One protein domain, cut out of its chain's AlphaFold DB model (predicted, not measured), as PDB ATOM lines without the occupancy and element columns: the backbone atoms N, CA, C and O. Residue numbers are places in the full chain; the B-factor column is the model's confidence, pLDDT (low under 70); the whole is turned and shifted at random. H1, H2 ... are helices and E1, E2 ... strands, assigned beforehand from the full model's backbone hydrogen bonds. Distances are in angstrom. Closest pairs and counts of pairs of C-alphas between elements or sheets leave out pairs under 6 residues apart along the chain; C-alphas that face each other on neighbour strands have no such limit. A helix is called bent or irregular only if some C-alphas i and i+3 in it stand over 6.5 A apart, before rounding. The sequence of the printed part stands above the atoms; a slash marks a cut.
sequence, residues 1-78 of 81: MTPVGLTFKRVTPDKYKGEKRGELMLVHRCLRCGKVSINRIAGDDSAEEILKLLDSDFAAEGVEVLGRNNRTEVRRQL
ATOM      1  N   MET A   1      18.352  -4.166  39.184       83.56
ATOM      2  CA  MET A   1      19.595  -4.932  39.434       83.56
ATOM      3  C   MET A   1      19.881  -4.811  40.913       83.56
ATOM      4  O   MET A   1      19.528  -3.778  41.462       83.56
ATOM      5  N   THR A   2      20.469  -5.824  41.539       91.25
ATOM      6  CA  THR A   2      20.772  -5.774  42.975       91.25
ATOM      7  C   THR A   2      22.272  -5.937  43.172       91.25
ATOM      8  O   THR A   2      22.810  -6.919  42.652       91.25
ATOM      9  N   PRO A   3      22.953  -4.999  43.855       93.44
ATOM     10  CA  PRO A   3      24.337  -5.197  44.257       93.44
ATOM     11  C   PRO A   3      24.394  -6.336  45.273       93.44
ATOM     12  O   PRO A   3      23.603  -6.378  46.212       93.44
ATOM     13  N   VAL A   4      25.287  -7.290  45.046       94.75
ATOM     14  CA  VAL A   4      25.398  -8.505  45.865       94.75
ATOM     15  C   VAL A   4      26.801  -8.715  46.413       94.75
ATOM     16  O   VAL A   4      26.986  -9.579  47.255       94.75
ATOM     17  N   GLY A   5      27.794  -7.944  45.974       95.75
ATOM     18  CA  GLY A   5      29.155  -8.068  46.481       95.75
ATOM     19  C   GLY A   5      30.143  -7.181  45.740       95.75
ATOM     20  O   GLY A   5      29.769  -6.364  44.897       95.75
ATOM     21  N   LEU A   6      31.419  -7.387  46.039       96.38
ATOM     22  CA  LEU A   6      32.548  -6.708  45.414       96.38
ATOM     23  C   LEU A   6      33.513  -7.728  44.818       96.38
ATOM     24  O   LEU A   6      33.579  -8.860  45.281       96.38
ATOM     25  N   THR A   7      34.273  -7.337  43.802       95.56
ATOM     26  CA  THR A   7      35.349  -8.154  43.226       95.56
ATOM     27  C   THR A   7      36.482  -7.265  42.727       95.56
ATOM     28  O   THR A   7      36.273  -6.078  42.477       95.56
ATOM     29  N   PHE A   8      37.677  -7.822  42.549       94.00
ATOM     30  CA  PHE A   8      38.716  -7.162  41.761       94.00
ATOM     31  C   PHE A   8      38.656  -7.671  40.328       94.00
ATOM     32  O   PHE A   8      38.545  -8.873  40.078       94.00
ATOM     33  N   LYS A   9      38.774  -6.761  39.362       91.25
ATOM     34  CA  LYS A   9      38.917  -7.142  37.960       91.25
ATOM     35  C   LYS A   9      40.122  -8.075  37.820       91.25
ATOM     36  O   LYS A   9      41.241  -7.707  38.170       91.25
ATOM     37  N   ARG A  10      39.908  -9.270  37.267       84.94
ATOM     38  CA  ARG A  10      41.011 -10.176  36.934       84.94
ATOM     39  C   ARG A  10      41.916  -9.495  35.914       84.94
ATOM     40  O   ARG A  10      41.466  -9.123  34.829       84.94
ATOM     41  N   VAL A  11      43.179  -9.322  36.276       79.19
ATOM     42  CA  VAL A  11      44.228  -8.856  35.373       79.19
ATOM     43  C   VAL A  11      45.198 -10.003  35.153       79.19
ATOM     44  O   VAL A  11      45.585 -10.686  36.099       79.19
ATOM     45  N   THR A  12      45.554 -10.252  33.898       73.44
ATOM     46  CA  THR A  12      46.598 -11.224  33.583       73.44
ATOM     47  C   THR A  12      47.916 -10.683  34.138       73.44
ATOM     48  O   THR A  12      48.238  -9.526  33.848       73.44
ATOM     49  N   PRO A  13      48.667 -11.466  34.932       64.94
ATOM     50  CA  PRO A  13      49.987 -11.051  35.372       64.94
ATOM     51  C   PRO A  13      50.852 -10.796  34.137       64.94
ATOM     52  O   PRO A  13      51.017 -11.674  33.290       64.94
ATOM     53  N   ASP A  14      51.377  -9.585  34.013       62.28
ATOM     54  CA  ASP A  14      52.385  -9.281  33.006       62.28
ATOM     55  C   ASP A  14      53.747  -9.616  33.619       62.28
ATOM     56  O   ASP A  14      54.029  -9.231  34.754       62.28
ATOM     57  N   LYS A  15      54.614 -10.309  32.874       62.25
ATOM     58  CA  LYS A  15      55.975 -10.673  33.313       62.25
ATOM     59  C   LYS A  15      56.806  -9.486  33.831       62.25
ATOM     60  O   LYS A  15      57.795  -9.709  34.520       62.25
ATOM     61  N   TYR A  16      56.418  -8.246  33.520       64.25
ATOM     62  CA  TYR A  16      57.096  -7.024  33.969       64.25
ATOM     63  C   TYR A  16      56.340  -6.214  35.029       64.25
ATOM     64  O   TYR A  16      56.896  -5.281  35.607       64.25
ATOM     65  N   LYS A  17      55.070  -6.532  35.291       57.66
ATOM     66  CA  LYS A  17      54.250  -5.873  36.311       57.66
ATOM     67  C   LYS A  17      53.735  -6.986  37.210       57.66
ATOM     68  O   LYS A  17      52.740  -7.612  36.860       57.66
ATOM     69  N   GLY A  18      54.448  -7.240  38.315       58.19
ATOM     70  CA  GLY A  18      54.104  -8.265  39.315       58.19
ATOM     71  C   GLY A  18      52.644  -8.203  39.778       58.19
ATOM     72  O   GLY A  18      51.920  -7.304  39.370       58.19
ATOM     73  N   GLU A  19      52.211  -9.144  40.621       58.69
ATOM     74  CA  GLU A  19      50.809  -9.358  41.033       58.69
ATOM     75  C   GLU A  19      50.067  -8.063  41.426       58.69
ATOM     76  O   GLU A  19      50.001  -7.668  42.589       58.69
ATOM     77  N   LYS A  20      49.490  -7.368  40.443       65.69
ATOM     78  CA  LYS A  20      48.639  -6.210  40.685       65.69
ATOM     79  C   LYS A  20      47.221  -6.721  40.815       65.69
ATOM     80  O   LYS A  20      46.708  -7.371  39.913       65.69
ATOM     81  N   ARG A  21      46.575  -6.400  41.931       75.25
ATOM     82  CA  ARG A  21      45.119  -6.510  42.024       75.25
ATOM     83  C   ARG A  21      44.510  -5.515  41.039       75.25
ATOM     84  O   ARG A  21      45.008  -4.398  40.902       75.25
ATOM     85  N   GLY A  22      43.493  -5.948  40.301       87.75
ATOM     86  CA  GLY A  22      42.806  -5.074  39.359       87.75
ATOM     87  C   GLY A  22      41.905  -4.048  40.043       87.75
ATOM     88  O   GLY A  22      41.822  -3.965  41.267       87.75
ATOM     89  N   GLU A  23      41.216  -3.276  39.206       92.38
ATOM     90  CA  GLU A  23      40.210  -2.284  39.600       92.38
ATOM     91  C   GLU A  23      39.098  -2.934  40.442       92.38
ATOM     92  O   GLU A  23      38.645  -4.038  40.122       92.38
ATOM     93  N   LEU A  24      38.671  -2.264  41.515       94.94
ATOM     94  CA  LEU A  24      37.512  -2.642  42.317       94.94
ATOM     95  C   LEU A  24      36.235  -2.524  41.477       94.94
ATOM     96  O   LEU A  24      35.971  -1.504  40.847       94.94
ATOM     97  N   MET A  25      35.431  -3.581  41.488       95.69
ATOM     98  CA  MET A  25      34.214  -3.709  40.695       95.69
ATOM     99  C   MET A  25      33.049  -4.140  41.586       95.69
ATOM    100  O   MET A  25      33.214  -4.932  42.517       95.69
ATOM    101  N   LEU A  26      31.852  -3.669  41.252       95.62
ATOM    102  CA  LEU A  26      30.599  -4.047  41.890       95.62
ATOM    103  C   LEU A  26      30.055  -5.329  41.256       95.62
ATOM    104  O   LEU A  26      29.838  -5.383  40.045       95.62
ATOM    105  N   VAL A  27      29.778  -6.348  42.063       95.44
ATOM    106  CA  VAL A  27      29.070  -7.552  41.618       95.44
ATOM    107  C   VAL A  27      27.575  -7.309  41.766       95.44
ATOM    108  O   VAL A  27      27.098  -6.942  42.843       95.44
ATOM    109  N   HIS A  28      26.812  -7.540  40.701       94.69
ATOM    110  CA  HIS A  28      25.363  -7.402  40.729       94.69
ATOM    111  C   HIS A  28      24.661  -8.636  40.166       94.69
ATOM    112  O   HIS A  28      25.140  -9.297  39.242       94.69
ATOM    113  N   ARG A  29      23.470  -8.910  40.699       94.00
ATOM    114  CA  ARG A  29      22.551  -9.918  40.177       94.00
ATOM    115  C   ARG A  29      21.405  -9.241  39.433       94.00
ATOM    116  O   ARG A  29      20.782  -8.286  39.914       94.00
ATOM    117  N   CYS A  30      21.112  -9.718  38.230       94.19
ATOM    118  CA  CYS A  30      19.930  -9.296  37.494       94.19
ATOM    119  C   CYS A  30      18.679  -9.912  38.127       94.19
ATOM    120  O   CYS A  30      18.552 -11.130  38.188       94.19
ATOM    121  N   LEU A  31      17.721  -9.080  38.537       91.69
ATOM    122  CA  LEU A  31      16.459  -9.553  39.115       91.69
ATOM    123  C   LEU A  31      15.523 -10.205  38.083       91.69
ATOM    124  O   LEU A  31      14.646 -10.962  38.467       91.69
ATOM    125  N   ARG A  32      15.711  -9.934  36.780       94.19
ATOM    126  CA  ARG A  32      14.890 -10.538  35.713       94.19
ATOM    127  C   ARG A  32      15.385 -11.912  35.273       94.19
ATOM    128  O   ARG A  32      14.586 -12.826  35.160       94.19
ATOM    129  N   CYS A  33      16.681 -12.051  34.992       94.44
ATOM    130  CA  CYS A  33      17.243 -13.296  34.450       94.44
ATOM    131  C   CYS A  33      18.148 -14.053  35.430       94.44
ATOM    132  O   CYS A  33      18.702 -15.085  35.072       94.44
ATOM    133  N   GLY A  34      18.374 -13.531  36.637       90.69
ATOM    134  CA  GLY A  34      19.228 -14.157  37.649       90.69
ATOM    135  C   GLY A  34      20.733 -14.081  37.378       90.69
ATOM    136  O   GLY A  34      21.503 -14.400  38.278       90.69
ATOM    137  N   LYS A  35      21.157 -13.633  36.187       93.62
ATOM    138  CA  LYS A  35      22.569 -13.565  35.784       93.62
ATOM    139  C   LYS A  35      23.383 -12.653  36.705       93.62
ATOM    140  O   LYS A  35      22.932 -11.559  37.054       93.62
ATOM    141  N   VAL A  36      24.592 -13.099  37.037       94.38
ATOM    142  CA  VAL A  36      25.600 -12.327  37.770       94.38
ATOM    143  C   VAL A  36      26.532 -11.643  36.776       94.38
ATOM    144  O   VAL A  36      26.934 -12.242  35.779       94.38
ATOM    145  N   SER A  37      26.845 -10.377  37.024       93.81
ATOM    146  CA  SER A  37      27.799  -9.602  36.233       93.81
ATOM    147  C   SER A  37      28.534  -8.605  37.128       93.81
ATOM    148  O   SER A  37      28.136  -8.369  38.271       93.81
ATOM    149  N   ILE A  38      29.627  -8.052  36.609       94.19
ATOM    150  CA  ILE A  38      30.477  -7.088  37.305       94.19
ATOM    151  C   ILE A  38      30.415  -5.743  36.585       94.19
ATOM    152  O   ILE A  38      30.496  -5.699  35.357       94.19
ATOM    153  N   ASN A  39      30.292  -4.659  37.342       93.62
ATOM    154  CA  ASN A  39      30.259  -3.291  36.836       93.62
ATOM    155  C   ASN A  39      31.352  -2.454  37.495       93.62
ATOM    156  O   ASN A  39      31.779  -2.741  38.612       93.62
ATOM    157  N   ARG A  40      31.795  -1.409  36.796       94.56
ATOM    158  CA  ARG A  40      32.633  -0.378  37.409       94.56
ATOM    159  C   ARG A  40      31.828   0.393  38.444       94.56
ATOM    160  O   ARG A  40      30.623   0.564  38.271       94.56
ATOM    161  N   ILE A  41      32.522   0.849  39.474       93.88
ATOM    162  CA  ILE A  41      31.998   1.805  40.442       93.88
ATOM    163  C   ILE A  41      32.170   3.200  39.838       93.88
ATOM    164  O   ILE A  41      33.258   3.537  39.365       93.88
ATOM    165  N   ALA A  42      31.096   3.978  39.795       89.94
ATOM    166  CA  ALA A  42      31.137   5.363  39.358       89.94
ATOM    167  C   ALA A  42      31.637   6.269  40.496       89.94
ATOM    168  O   ALA A  42      31.567   5.917  41.671       89.94
ATOM    169  N   GLY A  43      32.165   7.446  40.156       86.12
ATOM    170  CA  GLY A  43      32.695   8.380  41.161       86.12
ATOM    171  C   GLY A  43      31.621   9.008  42.056       86.12
ATOM    172  O   GLY A  43      31.938   9.495  43.135       86.12
ATOM    173  N   ASP A  44      30.366   9.003  41.609       89.94
ATOM    174  CA  ASP A  44      29.186   9.481  42.329       89.94
ATOM    175  C   ASP A  44      28.458   8.376  43.116       89.94
ATOM    176  O   ASP A  44      27.510   8.673  43.847       89.94
ATOM    177  N   ASP A  45      28.908   7.117  43.027       91.38
ATOM    178  CA  ASP A  45      28.392   6.049  43.882       91.38
ATOM    179  C   ASP A  45      28.822   6.266  45.345       91.38
ATOM    180  O   ASP A  45      29.949   6.664  45.651       91.38
ATOM    181  N   SER A  46      27.936   5.944  46.291       93.50
ATOM    182  CA  SER A  46      28.256   6.048  47.719       93.50
ATOM    183  C   SER A  46      29.286   4.994  48.135       93.50
ATOM    184  O   SER A  46      28.972   3.810  48.290       93.50
ATOM    185  N   ALA A  47      30.518   5.438  48.390       93.69
ATOM    186  CA  ALA A  47      31.597   4.589  48.893       93.69
ATOM    187  C   ALA A  47      31.237   3.883  50.215       93.69
ATOM    188  O   ALA A  47      31.671   2.753  50.453       93.69
ATOM    189  N   GLU A  48      30.429   4.515  51.071       92.75
ATOM    190  CA  GLU A  48      29.974   3.910  52.327       92.75
ATOM    191  C   GLU A  48      29.010   2.746  52.091       92.75
ATOM    192  O   GLU A  48      29.166   1.690  52.706       92.75
ATOM    193  N   GLU A  49      28.056   2.902  51.168       93.50
ATOM    194  CA  GLU A  49      27.129   1.828  50.793       93.50
ATOM    195  C   GLU A  49      27.870   0.668  50.127       93.50
ATOM    196  O   GLU A  49      27.613  -0.497  50.430       93.50
ATOM    197  N   ILE A  50      28.850   0.975  49.278       94.56
ATOM    198  CA  ILE A  50      29.687  -0.042  48.644       94.56
ATOM    199  C   ILE A  50      30.482  -0.826  49.691       94.56
ATOM    200  O   ILE A  50      30.566  -2.050  49.613       94.56
ATOM    201  N   LEU A  51      31.042  -0.152  50.699       94.50
ATOM    202  CA  LEU A  51      31.840  -0.811  51.731       94.50
ATOM    203  C   LEU A  51      31.027  -1.833  52.544       94.50
ATOM    204  O   LEU A  51      31.596  -2.835  52.978       94.50
ATOM    205  N   LYS A  52      29.715  -1.620  52.712       93.75
ATOM    206  CA  LYS A  52      28.807  -2.572  53.382       93.75
ATOM    207  C   LYS A  52      28.667  -3.893  52.623       93.75
ATOM    208  O   LYS A  52      28.378  -4.917  53.231       93.75
ATOM    209  N   LEU A  53      28.924  -3.915  51.312       93.81
ATOM    210  CA  LEU A  53      28.853  -5.142  50.508       93.81
ATOM    211  C   LEU A  53      29.980  -6.140  50.816       93.81
ATOM    212  O   LEU A  53      29.894  -7.283  50.376       93.81
ATOM    213  N   LEU A  54      31.005  -5.746  51.583       93.12
ATOM    214  CA  LEU A  54      32.023  -6.666  52.111       93.12
ATOM    215  C   LEU A  54      31.486  -7.641  53.165       93.12
ATOM    216  O   LEU A  54      32.152  -8.631  53.466       93.12
ATOM    217  N   ASP A  55      30.326  -7.336  53.748       89.06
ATOM    218  CA  ASP A  55      29.621  -8.207  54.687       89.06
ATOM    219  C   ASP A  55      28.654  -9.169  53.979       89.06
ATOM    220  O   ASP A  55      27.918  -9.899  54.636       89.06
ATOM    221  N   SER A  56      28.630  -9.168  52.643       86.38
ATOM    222  CA  SER A  56      27.805 -10.089  51.870       86.38
ATOM    223  C   SER A  56      28.394 -11.499  51.874       86.38
ATOM    224  O   SER A  56      29.533 -11.698  51.457       86.38
ATOM    225  N   ASP A  57      27.580 -12.491  52.234       87.50
ATOM    226  CA  ASP A  57      27.903 -13.920  52.094       87.50
ATOM    227  C   ASP A  57      27.652 -14.449  50.665       87.50
ATOM    228  O   ASP A  57      27.539 -15.653  50.426       87.50
ATOM    229  N   PHE A  58      27.504 -13.555  49.683       91.25
ATOM    230  CA  PHE A  58      27.212 -13.942  48.311       91.25
ATOM    231  C   PHE A  58      28.409 -14.634  47.651       91.25
ATOM    232  O   PHE A  58      29.499 -14.077  47.551       91.25
ATOM    233  N   ALA A  59      28.161 -15.818  47.097       89.69
ATOM    234  CA  ALA A  59      29.101 -16.540  46.254       89.69
ATOM    235  C   ALA A  59      28.507 -16.725  44.854       89.69
ATOM    236  O   ALA A  59      27.325 -17.040  44.697       89.69
ATOM    237  N   ALA A  60      29.334 -16.546  43.826       87.25
ATOM    238  CA  ALA A  60      28.964 -16.810  42.443       87.25
ATOM    239  C   ALA A  60      30.080 -17.561  41.725       87.25
ATOM    240  O   ALA A  60      31.261 -17.253  41.876       87.25
ATOM    241  N   GLU A  61      29.696 -18.533  40.903       87.06
ATOM    242  CA  GLU A  61      30.646 -19.266  40.077       87.06
ATOM    243  C   GLU A  61      31.353 -18.314  39.099       87.06
ATOM    244  O   GLU A  61      30.729 -17.472  38.449       87.06
ATOM    245  N   GLY A  62      32.682 -18.418  39.019       85.94
ATOM    246  CA  GLY A  62      33.503 -17.602  38.122       85.94
ATOM    247  C   GLY A  62      33.793 -16.170  38.594       85.94
ATOM    248  O   GLY A  62      34.584 -15.489  37.938       85.94
ATOM    249  N   VAL A  63      33.234 -15.723  39.726       89.81
ATOM    250  CA  VAL A  63      33.511 -14.406  40.324       89.81
ATOM    251  C   VAL A  63      34.064 -14.589  41.734       89.81
ATOM    252  O   VAL A  63      33.410 -15.154  42.602       89.81
ATOM    253  N   GLU A  64      35.270 -14.082  41.973       91.62
ATOM    254  CA  GLU A  64      35.856 -14.055  43.314       91.62
ATOM    255  C   GLU A  64      35.253 -12.885  44.098       91.62
ATOM    256  O   GLU A  64      35.610 -11.726  43.869       91.62
ATOM    257  N   VAL A  65      34.289 -13.180  44.970       94.31
ATOM    258  CA  VAL A  65      33.622 -12.163  45.791       94.31
ATOM    259  C   VAL A  65      34.495 -11.834  47.002       94.31
ATOM    260  O   VAL A  65      34.964 -12.727  47.704       94.31
ATOM    261  N   LEU A  66      34.745 -10.544  47.219       94.69
ATOM    262  CA  LEU A  66      35.586 -10.047  48.304       94.69
ATOM    263  C   LEU A  66      34.848 -10.095  49.636       94.69
ATOM    264  O   LEU A  66      33.687  -9.701  49.722       94.69
ATOM    265  N   GLY A  67      35.574 -10.480  50.682       92.62
ATOM    266  CA  GLY A  67      35.090 -10.448  52.058       92.62
ATOM    267  C   GLY A  67      35.854  -9.446  52.919       92.62
ATOM    268  O   GLY A  67      36.731  -8.710  52.454       92.62
ATOM    269  N   ARG A  68      35.581  -9.459  54.226       91.75
ATOM    270  CA  ARG A  68      36.205  -8.562  55.221       91.75
ATOM    271  C   ARG A  68      37.736  -8.513  55.168       91.75
ATOM    272  O   ARG A  68      38.315  -7.459  55.418       91.75
ATOM    273  N   ASN A  69      38.391  -9.607  54.783       92.75
ATOM    274  CA  ASN A  69      39.851  -9.680  54.646       92.75
ATOM    275  C   ASN A  69      40.408  -8.726  53.570       92.75
ATOM    276  O   ASN A  69      41.582  -8.370  53.598       92.75
ATOM    277  N   ASN A  70      39.573  -8.274  52.631       93.19
ATOM    278  CA  ASN A  70      39.950  -7.332  51.579       93.19
ATOM    279  C   ASN A  70      39.673  -5.866  51.954       93.19
ATOM    280  O   ASN A  70      39.951  -4.979  51.147       93.19
ATOM    281  N   ARG A  71      39.155  -5.590  53.163       93.31
ATOM    282  CA  ARG A  71      38.693  -4.257  53.587       93.31
ATOM    283  C   ARG A  71      39.729  -3.158  53.383       93.31
ATOM    284  O   ARG A  71      39.364  -2.082  52.921       93.31
ATOM    285  N   THR A  72      40.992  -3.409  53.715       93.00
ATOM    286  CA  THR A  72      42.066  -2.414  53.565       93.00
ATOM    287  C   THR A  72      42.226  -1.979  52.108       93.00
ATOM    288  O   THR A  72      42.234  -0.787  51.822       93.00
ATOM    289  N   GLU A  73      42.270  -2.935  51.177       92.62
ATOM    290  CA  GLU A  73      42.431  -2.651  49.746       92.62
ATOM    291  C   GLU A  73      41.173  -2.009  49.143       92.62
ATOM    292  O   GLU A  73      41.269  -1.068  48.362       92.62
ATOM    293  N   VAL A  74      39.981  -2.456  49.552       94.12
ATOM    294  CA  VAL A  74      38.718  -1.835  49.124       94.12
ATOM    295  C   VAL A  74      38.646  -0.377  49.571       94.12
ATOM    296  O   VAL A  74      38.327   0.496  48.769       94.12
ATOM    297  N   ARG A  75      38.998  -0.083  50.829       94.44
ATOM    298  CA  ARG A  75      39.038   1.297  51.333       94.44
ATOM    299  C   ARG A  75      40.043   2.148  50.565       94.44
ATOM    300  O   ARG A  75      39.715   3.271  50.203       94.44
ATOM    301  N   ARG A  76      41.226   1.610  50.273       92.75
ATOM    302  CA  ARG A  76      42.230   2.304  49.465       92.75
ATOM    303  C   ARG A  76      41.692   2.710  48.092       92.75
ATOM    304  O   ARG A  76      41.881   3.853  47.696       92.75
ATOM    305  N   GLN A  77      40.997   1.818  47.385       92.06
ATOM    306  CA  GLN A  77      40.460   2.137  46.055       92.06
ATOM    307  C   GLN A  77      39.232   3.060  46.091       92.06
ATOM    308  O   GLN A  77      39.054   3.844  45.165       92.06
ATOM    309  N   LEU A  78      38.415   3.009  47.149       92.62
ATOM    310  CA  LEU A  78      37.251   3.893  47.304       92.62
ATOM    311  C   LEU A  78      37.613   5.310  47.773       92.62
ATOM    312  O   LEU A  78      36.961   6.266  47.369       92.62
TER     313      LEU A  78
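AT A GLANCE: This is residues 1 to 78 of the 81 residues of a protein of Candidatus Amesbacteria bacterium RIFOXYD1_FULL_47_9 (UniProt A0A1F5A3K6). A small, strongly twisted sheet of three strands, E1, E2 and E3, has a pair of short helices, H1 and H2, side by side on one face, and the long loop of residues 9 to 23 between E1 and E2 makes much of the length. The sheet is an antiparallel meander, each strand the antiparallel neighbour of the one before, in the order E1 - E2 - E3. The printed part has 78 residues with three named strands followed by two named helices, E1 E2 E3 H1 H2; the class is mixed, helices and strands, with under half of the residues, 38, in named elements. The whole is compact, with a radius of gyration of the C-alphas of 12.9 A, but elongated in outline, spanning 42 by 25 by 23 A.

IN THESE COORDINATES: E1, residues 2 to 8, begins at C-alpha 2 (20.772, -5.774, 42.975) and is 18.0 A long. E2, residues 24 to 29, is 16.8 A long, and E3, residues 36 to 40, is 13.9 A. H1, residues 47 to 55, begins at C-alpha 47 (31.597, 4.589, 48.893) and is 14.2 A long. H2, residues 68 to 78, is 14.8 A long and ends at C-alpha 78 (37.251, 3.893, 47.304); it is irregular, with C-alphas 69 and 72 7.7 A apart.

HOW THE PARTS SIT: E1 and E2 form a hairpin, antiparallel at 147 degrees, with N 7 and O 25 at 2.9 A and N 25 and O 7 at 2.8 A, within hydrogen-bond range. E2 and E3 form a second hairpin, antiparallel at 145 degrees, with N 26 and O 39 at 2.8 A. E1 and E3 are the edge strands. With H1 and H2 on one face, the sheet and helices make two layers. H1 is on the sheet at a height of 8.9 A, over E1 and only just over E2, on which 3 of its C-alphas fall. On the local plane it runs across the strands, at 86 degrees to E1; the closest C-alphas of these two are those of Gly 5 and Leu 53, 5.0 A apart. H2 is also on the sheet; the C-alphas of Leu 24 and Gln 77, 6.7 A apart, are the closest of E2 and H2. H2 and E1 are near each other, with 7 pairs of C-alphas within 10 A. H1 and H2 form a helical hairpin: they touch at a shallow tilt of 16 degrees, opposite ways, closest at the C-alphas of Leu 54 and Arg 68, 5.5 A. Of the O i to N i+4 pairs, 2 of 5 in H1 and 5 of 7 in H2 are within hydrogen-bond range; in H1, 5 of 6 O i to N i+3 pairs are.

THE WHOLE: The two C-alphas farthest apart are those of Tyr 16 and Arg 32, 42.4 A. The printed part has no cut. The links E1 to E2, 15 residues, and H1 to H2, 12 residues, are long. The mean pLDDT of the printed part is 88.5, and residues 13 to 20 are under 70.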